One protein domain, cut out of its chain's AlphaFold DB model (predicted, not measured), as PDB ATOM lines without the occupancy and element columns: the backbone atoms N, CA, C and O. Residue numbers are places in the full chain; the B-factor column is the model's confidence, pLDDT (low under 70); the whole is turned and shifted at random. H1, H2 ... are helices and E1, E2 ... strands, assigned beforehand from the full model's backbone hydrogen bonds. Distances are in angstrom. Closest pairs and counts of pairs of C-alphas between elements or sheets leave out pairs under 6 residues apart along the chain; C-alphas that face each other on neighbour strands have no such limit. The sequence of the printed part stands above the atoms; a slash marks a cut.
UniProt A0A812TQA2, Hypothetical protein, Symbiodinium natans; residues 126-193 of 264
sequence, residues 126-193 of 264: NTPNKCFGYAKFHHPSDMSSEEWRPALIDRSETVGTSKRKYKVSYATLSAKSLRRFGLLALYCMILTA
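What this domain is: This is residues 126 to 193 of the 264 residues of the protein "Hypothetical protein" of Symbiodinium natans (UniProt A0A812TQA2). A small, strongly twisted sheet of three strands, E1, E2 and E3, forms the body, and the single helix H1 sticks out from it as a free arm that gives the domain much of its length. Residues 158 to 163, in the loop between E2 and E3, also stick out. The printed part has 68 residues, with three named strands and then one named helix; the class is mixed, and the sheet runs E1, E2, E3, all antiparallel. The whole is extended, with a radius of gyration of the C-alphas of 18.1 A, and flat, spanning 57 by 37 by 18 A.

Where its parts are: Find C-alpha 130 at (56.936, 13.184, -49.277); there E1 begins, residues 130 to 138, 21.9 A long, and it bends by 69 degrees at residue 133. E2, residues 146 to 155, covers 23.5 A and bends by 73 degrees at residue 150. E3, residues 166 to 170, follows. H1, residues 176 to 193, runs 25.9 A to C-alpha 193 at (21.596, 16.097, -71.296).

How they stand to each other: The strands form a meander, each the antiparallel neighbour of the one before. In the hairpin of E1 and E2, look for N 133 and O 151, 2.9 A apart and within hydrogen-bond range. In the hairpin of E2 and E3, N 152 and O 169 are 2.8 A apart, also within range. H1 is not on the sheet, and it is apart from E1 and E2. Inside H1, 12 of 14 O i to N i+4 pairs are within hydrogen-bond range.

The domain as a whole: The C-alphas farthest apart, of Ser 162 and Ala 193, are 58.0 A apart. The printed part has no cut and no long link. Confidence is low, with pLDDT under 70, at residues 159, 161 and 172 to 193.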
ATOM      1  N   ASN A 126      56.021   7.834 -52.540       87.69
ATOM      2  CA  ASN A 126      57.355   8.113 -52.018       87.69
ATOM      3  C   ASN A 126      58.176   8.969 -52.997       87.69
ATOM      4  O   ASN A 126      58.701   8.499 -53.999       87.69
ATOM      5  N   THR A 127      58.323  10.244 -52.662       89.94
ATOM      6  CA  THR A 127      59.134  11.246 -53.362       89.94
ATOM      7  C   THR A 127      60.191  11.819 -52.403       89.94
ATOM      8  O   THR A 127      60.073  11.650 -51.189       89.94
ATOM      9  N   PRO A 128      61.214  12.558 -52.877       89.38
ATOM     10  CA  PRO A 128      62.206  13.179 -51.985       89.38
ATOM     11  C   PRO A 128      61.607  14.113 -50.916       89.38
ATOM     12  O   PRO A 128      62.197  14.301 -49.848       89.38
ATOM     13  N   ASN A 129      60.428  14.679 -51.199       89.81
ATOM     14  CA  ASN A 129      59.742  15.633 -50.329       89.81
ATOM     15  C   ASN A 129      58.583  15.012 -49.538       89.81
ATOM     16  O   ASN A 129      58.167  15.591 -48.540       89.81
ATOM     17  N   LYS A 130      58.070  13.844 -49.938       91.12
ATOM     18  CA  LYS A 130      56.936  13.184 -49.277       91.12
ATOM     19  C   LYS A 130      57.174  11.693 -49.167       91.12
ATOM     20  O   LYS A 130      57.515  11.073 -50.162       91.12
ATOM     21  N   CYS A 131      56.920  11.103 -48.010       91.19
ATOM     22  CA  CYS A 131      56.950   9.653 -47.864       91.19
ATOM     23  C   CYS A 131      55.686   9.121 -47.195       91.19
ATOM     24  O   CYS A 131      55.046   9.793 -46.381       91.19
ATOM     25  N   PHE A 132      55.325   7.897 -47.557       89.25
ATOM     26  CA  PHE A 132      54.330   7.111 -46.856       89.25
ATOM     27  C   PHE A 132      54.967   6.432 -45.642       89.25
ATOM     28  O   PHE A 132      56.075   5.899 -45.712       89.25
ATOM     29  N   GLY A 133      54.259   6.439 -44.519       89.62
ATOM     30  CA  GLY A 133      54.684   5.757 -43.307       89.62
ATOM     31  C   GLY A 133      53.538   5.597 -42.320       89.62
ATOM     32  O   GLY A 133      52.376   5.840 -42.638       89.62
ATOM     33  N   TYR A 134      53.880   5.205 -41.096       89.44
ATOM     34  CA  TYR A 134      52.934   5.148 -39.988       89.44
ATOM     35  C   TYR A 134      53.265   6.237 -38.976       89.44
ATOM     36  O   TYR A 134      54.431   6.474 -38.653       89.44
ATOM     37  N   ALA A 135      52.230   6.901 -38.475       91.75
ATOM     38  CA  ALA A 135      52.348   7.900 -37.429       91.75
ATOM     39  C   ALA A 135      51.374   7.576 -36.300       91.75
ATOM     40  O   ALA A 135      50.243   7.146 -36.529       91.75
ATOM     41  N   LYS A 136      51.828   7.815 -35.073       92.81
ATOM     42  CA  LYS A 136      51.009   7.704 -33.872       92.81
ATOM     43  C   LYS A 136      49.965   8.821 -33.879       92.81
ATOM     44  O   LYS A 136      50.317   9.986 -34.063       92.81
ATOM     45  N   PHE A 137      48.695   8.473 -33.759       88.50
ATOM     46  CA  PHE A 137      47.568   9.389 -33.650       88.50
ATOM     47  C   PHE A 137      47.033   9.331 -32.225       88.50
ATOM     48  O   PHE A 137      46.866   8.249 -31.670       88.50
ATOM     49  N   HIS A 138      46.780  10.500 -31.645       89.75
ATOM     50  CA  HIS A 138      46.159  10.617 -30.334       89.75
ATOM     51  C   HIS A 138      44.703  11.008 -30.527       89.75
ATOM     52  O   HIS A 138      44.418  12.071 -31.084       89.75
ATOM     53  N   HIS A 139      43.793  10.161 -30.058       83.81
ATOM     54  CA  HIS A 139      42.369  10.463 -30.086       83.81
ATOM     55  C   HIS A 139      42.030  11.483 -28.998       83.81
ATOM     56  O   HIS A 139      42.184  11.177 -27.812       83.81
ATOM     57  N   PRO A 140      41.546  12.689 -29.353       83.19
ATOM     58  CA  PRO A 140      41.176  13.684 -28.353       83.19
ATOM     59  C   PRO A 140      39.929  13.275 -27.553       83.19
ATOM     60  O   PRO A 140      39.758  13.745 -26.434       83.19
ATOM     61  N   SER A 141      39.072  12.408 -28.105       83.19
ATOM     62  CA  SER A 141      37.834  11.943 -27.466       83.19
ATOM     63  C   SER A 141      38.026  10.746 -26.533       83.19
ATOM     64  O   SER A 141      37.281  10.611 -25.567       83.19
ATOM     65  N   ASP A 142      39.028   9.900 -26.784       83.19
ATOM     66  CA  ASP A 142      39.132   8.569 -26.169       83.19
ATOM     67  C   ASP A 142      40.217   8.530 -25.090       83.19
ATOM     68  O   ASP A 142      41.076   7.651 -25.082       83.19
ATOM     69  N   MET A 143      40.218   9.519 -24.191       80.94
ATOM     70  CA  MET A 143      41.160   9.584 -23.061       80.94
ATOM     71  C   MET A 143      42.628   9.390 -23.481       80.94
ATOM     72  O   MET A 143      43.371   8.631 -22.862       80.94
ATOM     73  N   SER A 144      43.058  10.075 -24.544       80.31
ATOM     74  CA  SER A 144      44.419   9.990 -25.097       80.31
ATOM     75  C   SER A 144      44.840   8.617 -25.633       80.31
ATOM     76  O   SER A 144      46.036   8.390 -25.806       80.31
ATOM     77  N   SER A 145      43.882   7.739 -25.957       85.69
ATOM     78  CA  SER A 145      44.154   6.489 -26.669       85.69
ATOM     79  C   SER A 145      45.022   6.739 -27.905       85.69
ATOM     80  O   SER A 145      44.820   7.699 -28.663       85.69
ATOM     81  N   GLU A 146      46.019   5.880 -28.070       90.56
ATOM     82  CA  GLU A 146      47.056   6.009 -29.076       90.56
ATOM     83  C   GLU A 146      46.895   4.911 -30.121       90.56
ATOM     84  O   GLU A 146      46.904   3.725 -29.797       90.56
ATOM     85  N   GLU A 147      46.807   5.295 -31.389       87.69
ATOM     86  CA  GLU A 147      46.734   4.340 -32.493       87.69
ATOM     87  C   GLU A 147      47.794   4.641 -33.554       87.69
ATOM     88  O   GLU A 147      48.072   5.795 -33.880       87.69
ATOM     89  N   TRP A 148      48.402   3.604 -34.124       87.25
ATOM     90  CA  TRP A 148      49.271   3.765 -35.288       87.25
ATOM     91  C   TRP A 148      48.419   3.806 -36.549       87.25
ATOM     92  O   TRP A 148      47.693   2.860 -36.843       87.25
ATOM     93  N   ARG A 149      48.525   4.893 -37.318       86.19
ATOM     94  CA  ARG A 149      47.770   5.067 -38.562       86.19
ATOM     95  C   ARG A 149      48.688   5.279 -39.756       86.19
ATOM     96  O   ARG A 149      49.730   5.923 -39.604       86.19
ATOM     97  N   PRO A 150      48.270   4.840 -40.954       86.31
ATOM     98  CA  PRO A 150      48.933   5.240 -42.184       86.31
ATOM     99  C   PRO A 150      48.881   6.765 -42.338       86.31
ATOM    100  O   PRO A 150      47.842   7.403 -42.131       86.31
ATOM    101  N   ALA A 151      50.009   7.362 -42.703       89.94
ATOM    102  CA  ALA A 151      50.149   8.796 -42.879       89.94
ATOM    103  C   ALA A 151      51.122   9.132 -44.011       89.94
ATOM    104  O   ALA A 151      52.115   8.446 -44.243       89.94
ATOM    105  N   LEU A 152      50.836  10.236 -44.694       90.31
ATOM    106  CA  LEU A 152      51.759  10.887 -45.610       90.31
ATOM    107  C   LEU A 152      52.528  11.958 -44.842       90.31
ATOM    108  O   LEU A 152      51.937  12.869 -44.254       90.31
ATOM    109  N   ILE A 153      53.848  11.828 -44.837       92.69
ATOM    110  CA  ILE A 153      54.775  12.713 -44.144       92.69
ATOM    111  C   ILE A 153      55.403  13.623 -45.194       92.69
ATOM    112  O   ILE A 153      56.122  13.163 -46.075       92.69
ATOM    113  N   ASP A 154      55.114  14.916 -45.101       93.88
ATOM    114  CA  ASP A 154      55.600  15.944 -46.017       93.88
ATOM    115  C   ASP A 154      56.731  16.741 -45.357       93.88
ATOM    116  O   ASP A 154      56.620  17.191 -44.206       93.88
ATOM    117  N   ARG A 155      57.844  16.893 -46.070       90.00
ATOM    118  CA  ARG A 155      59.010  17.651 -45.629       90.00
ATOM    119  C   ARG A 155      58.779  19.119 -45.965       90.00
ATOM    120  O   ARG A 155      58.790  19.502 -47.127       90.00
ATOM    121  N   SER A 156      58.607  19.964 -44.947       83.94
ATOM    122  CA  SER A 156      58.475  21.403 -45.190       83.94
ATOM    123  C   SER A 156      59.782  21.966 -45.749       83.94
ATOM    124  O   SER A 156      60.831  21.803 -45.124       83.94
ATOM    125  N   GLU A 157      59.708  22.679 -46.868       78.62
ATOM    126  CA  GLU A 157      60.855  23.284 -47.559       78.62
ATOM    127  C   GLU A 157      61.421  24.524 -46.840       78.62
ATOM    128  O   GLU A 157      62.300  25.203 -47.345       78.62
ATOM    129  N   THR A 158      60.945  24.861 -45.638       75.44
ATOM    130  CA  THR A 158      61.377  26.068 -44.923       75.44
ATOM    131  C   THR A 158      62.819  25.910 -44.414       75.44
ATOM    132  O   THR A 158      63.060  25.395 -43.322       75.44
ATOM    133  N   VAL A 159      63.786  26.355 -45.224       62.19
ATOM    134  CA  VAL A 159      65.245  26.157 -45.061       62.19
ATOM    135  C   VAL A 159      65.853  26.895 -43.846       62.19
ATOM    136  O   VAL A 159      66.996  26.650 -43.480       62.19
ATOM    137  N   GLY A 160      65.108  27.758 -43.150       71.56
ATOM    138  CA  GLY A 160      65.686  28.703 -42.179       71.56
ATOM    139  C   GLY A 160      65.784  28.270 -40.710       71.56
ATOM    140  O   GLY A 160      66.316  29.030 -39.909       71.56
ATOM    141  N   THR A 161      65.263  27.107 -40.296       68.50
ATOM    142  CA  THR A 161      65.244  26.734 -38.862       68.50
ATOM    143  C   THR A 161      66.017  25.454 -38.567       68.50
ATOM    144  O   THR A 161      65.774  24.422 -39.186       68.50
ATOM    145  N   SER A 162      66.875  25.488 -37.542       76.00
ATOM    146  CA  SER A 162      67.740  24.380 -37.084       76.00
ATOM    147  C   SER A 162      67.009  23.083 -36.695       76.00
ATOM    148  O   SER A 162      67.639  22.040 -36.521       76.00
ATOM    149  N   LYS A 163      65.673  23.103 -36.586       81.88
ATOM    150  CA  LYS A 163      64.836  21.925 -36.321       81.88
ATOM    151  C   LYS A 163      64.039  21.557 -37.572       81.88
ATOM    152  O   LYS A 163      63.173  22.319 -37.996       81.88
ATOM    153  N   ARG A 164      64.289  20.362 -38.120       80.94
ATOM    154  CA  ARG A 164      63.472  19.784 -39.201       80.94
ATOM    155  C   ARG A 164      62.038  19.605 -38.699       80.94
ATOM    156  O   ARG A 164      61.827  18.964 -37.672       80.94
ATOM    157  N   LYS A 165      61.068  20.177 -39.411       86.25
ATOM    158  CA  LYS A 165      59.636  19.995 -39.151       86.25
ATOM    159  C   LYS A 165      59.036  19.182 -40.292       86.25
ATOM    160  O   LYS A 165      59.405  19.360 -41.448       86.25
ATOM    161  N   TYR A 166      58.119  18.290 -39.946       89.94
ATOM    162  CA  TYR A 166      57.391  17.467 -40.903       89.94
ATOM    163  C   TYR A 166      55.902  17.706 -40.711       89.94
ATOM    164  O   TYR A 166      55.424  17.800 -39.578       89.94
ATOM    165  N   LYS A 167      55.171  17.815 -41.817       91.88
ATOM    166  CA  LYS A 167      53.715  17.891 -41.800       91.88
ATOM    167  C   LYS A 167      53.168  16.485 -42.003       91.88
ATOM    168  O   LYS A 167      53.393  15.875 -43.040       91.88
ATOM    169  N   VAL A 168      52.440  15.983 -41.013       91.69
ATOM    170  CA  VAL A 168      51.806  14.663 -41.070       91.69
ATOM    171  C   VAL A 168      50.366  14.833 -41.537       91.69
ATOM    172  O   VAL A 168      49.596  15.578 -40.935       91.69
ATOM    173  N   SER A 169      50.009  14.156 -42.624       90.62
ATOM    174  CA  SER A 169      48.636  14.054 -43.115       90.62
ATOM    175  C   SER A 169      48.203  12.599 -43.004       90.62
ATOM    176  O   SER A 169      48.649  11.761 -43.784       90.62
ATOM    177  N   TYR A 170      47.359  12.280 -42.026       86.75
ATOM    178  CA  TYR A 170      46.844  10.921 -41.872       86.75
ATOM    179  C   TYR A 170      46.035  10.528 -43.105       86.75
ATOM    180  O   TYR A 170      45.205  11.303 -43.590       86.75
ATOM    181  N   ALA A 171      46.291   9.326 -43.619       77.62
ATOM    182  CA  ALA A 171      45.565   8.778 -44.748       77.62
ATOM    183  C   ALA A 171      44.155   8.402 -44.282       77.62
ATOM    184  O   ALA A 171      43.855   7.264 -43.939       77.62
ATOM    185  N   THR A 172      43.261   9.383 -44.240       63.31
ATOM    186  CA  THR A 172      41.836   9.100 -44.199       63.31
ATOM    187  C   THR A 172      41.443   8.677 -45.610       63.31
ATOM    188  O   THR A 172      41.309   9.546 -46.474       63.31
ATOM    189  N   LEU A 173      41.172   7.391 -45.867       53.41
ATOM    190  CA  LEU A 173      40.444   6.974 -47.087       53.41
ATOM    191  C   LEU A 173      38.970   7.449 -47.056       53.41
ATOM    192  O   LEU A 173      38.098   6.910 -47.726       53.41
ATOM    193  N   SER A 174      38.665   8.504 -46.297       40.72
ATOM    194  CA  SER A 174      37.398   9.217 -46.329       40.72
ATOM    195  C   SER A 174      37.241   9.866 -47.699       40.72
ATOM    196  O   SER A 174      37.828  10.925 -47.912       40.72
ATOM    197  N   ALA A 175      36.441   9.243 -48.575       42.88
ATOM    198  CA  ALA A 175      35.525   9.772 -49.606       42.88
ATOM    199  C   ALA A 175      35.931  10.963 -50.515       42.88
ATOM    200  O   ALA A 175      35.235  11.254 -51.484       42.88
ATOM    201  N   LYS A 176      37.046  11.658 -50.290       40.22
ATOM    202  CA  LYS A 176      37.544  12.760 -51.120       40.22
ATOM    203  C   LYS A 176      38.071  12.230 -52.455       40.22
ATOM    204  O   LYS A 176      37.937  12.919 -53.458       40.22
ATOM    205  N   SER A 177      38.551  10.981 -52.487       39.69
ATOM    206  CA  SER A 177      38.846  10.261 -53.736       39.69
ATOM    207  C   SER A 177      37.563   9.921 -54.521       39.69
ATOM    208  O   SER A 177      37.511  10.083 -55.737       39.69
ATOM    209  N   LEU A 178      36.466   9.599 -53.821       41.44
ATOM    210  CA  LEU A 178      35.143   9.400 -54.430       41.44
ATOM    211  C   LEU A 178      34.496  10.703 -54.920       41.44
ATOM    212  O   LEU A 178      33.737  10.656 -55.879       41.44
ATOM    213  N   ARG A 179      34.826  11.877 -54.359       43.00
ATOM    214  CA  ARG A 179      34.358  13.162 -54.921       43.00
ATOM    215  C   ARG A 179      34.949  13.447 -56.302       43.00
ATOM    216  O   ARG A 179      34.254  14.035 -57.121       43.00
ATOM    217  N   ARG A 180      36.174  12.991 -56.598       44.47
ATOM    218  CA  ARG A 180      36.738  13.096 -57.958       44.47
ATOM    219  C   ARG A 180      36.029  12.171 -58.952       44.47
ATOM    220  O   ARG A 180      35.803  12.585 -60.081       44.47
ATOM    221  N   PHE A 181      35.596  10.984 -58.526       41.28
ATOM    222  CA  PHE A 181      34.790  10.086 -59.367       41.28
ATOM    223  C   PHE A 181      33.317  10.516 -59.493       41.28
ATOM    224  O   PHE A 181      32.736  10.394 -60.567       41.28
ATOM    225  N   GLY A 182      32.720  11.081 -58.439       41.94
ATOM    226  CA  GLY A 182      31.353  11.610 -58.465       41.94
ATOM    227  C   GLY A 182      31.201  12.857 -59.342       41.94
ATOM    228  O   GLY A 182      30.203  12.984 -60.042       41.94
ATOM    229  N   LEU A 183      32.208  13.742 -59.376       48.50
ATOM    230  CA  LEU A 183      32.224  14.888 -60.296       48.50
ATOM    231  C   LEU A 183      32.358  14.457 -61.763       48.50
ATOM    232  O   LEU A 183      31.722  15.065 -62.613       48.50
ATOM    233  N   LEU A 184      33.104  13.388 -62.060       50.47
ATOM    234  CA  LEU A 184      33.180  12.813 -63.411       50.47
ATOM    235  C   LEU A 184      31.845  12.194 -63.857       50.47
ATOM    236  O   LEU A 184      31.443  12.376 -65.003       50.47
ATOM    237  N   ALA A 185      31.118  11.527 -62.954       50.62
ATOM    238  CA  ALA A 185      29.780  11.006 -63.246       50.62
ATOM    239  C   ALA A 185      28.742  12.128 -63.447       50.62
ATOM    240  O   ALA A 185      27.910  12.038 -64.348       50.62
ATOM    241  N   LEU A 186      28.822  13.210 -62.662       52.28
ATOM    242  CA  LEU A 186      27.960  14.385 -62.826       52.28
ATOM    243  C   LEU A 186      28.259  15.130 -64.141       52.28
ATOM    244  O   LEU A 186      27.335  15.538 -64.835       52.28
ATOM    245  N   TYR A 187      29.535  15.246 -64.526       54.69
ATOM    246  CA  TYR A 187      29.943  15.876 -65.788       54.69
ATOM    247  C   TYR A 187      29.508  15.057 -67.014       54.69
ATOM    248  O   TYR A 187      29.093  15.624 -68.020       54.69
ATOM    249  N   CYS A 188      29.516  13.722 -66.914       46.75
ATOM    250  CA  CYS A 188      29.028  12.839 -67.977       46.75
ATOM    251  C   CYS A 188      27.499  12.927 -68.147       46.75
ATOM    252  O   CYS A 188      27.019  12.972 -69.275       46.75
ATOM    253  N   MET A 189      26.735  13.044 -67.050       52.97
ATOM    254  CA  MET A 189      25.277  13.238 -67.123       52.97
ATOM    255  C   MET A 189      24.865  14.630 -67.628       52.97
ATOM    256  O   MET A 189      23.839  14.761 -68.287       52.97
ATOM    257  N   ILE A 190      25.663  15.670 -67.370       59.59
ATOM    258  CA  ILE A 190      25.408  17.016 -67.911       59.59
ATOM    259  C   ILE A 190      25.739  17.082 -69.415       59.59
ATOM    260  O   ILE A 190      25.050  17.765 -70.169       59.59
ATOM    261  N   LEU A 191      26.751  16.340 -69.880       55.22
ATOM    262  CA  LEU A 191      27.105  16.283 -71.302       55.22
ATOM    263  C   LEU A 191      26.128  15.444 -72.139       55.22
ATOM    264  O   LEU A 191      25.905  15.778 -73.300       55.22
ATOM    265  N   THR A 192      25.491  14.414 -71.574       53.78
ATOM    266  CA  THR A 192      24.430  13.671 -72.278       53.78
ATOM    267  C   THR A 192      23.093  14.415 -72.304       53.78
ATOM    268  O   THR A 192      22.317  14.219 -73.235       53.78
ATOM    269  N   ALA A 193      22.831  15.310 -71.345       50.00
ATOM    270  CA  ALA A 193      21.596  16.097 -71.296       50.00
ATOM    271  C   ALA A 193      21.543  17.254 -72.317       50.00
ATOM    272  O   ALA A 193      20.458  17.685 -72.690       50.00
TER     273      ALA A 193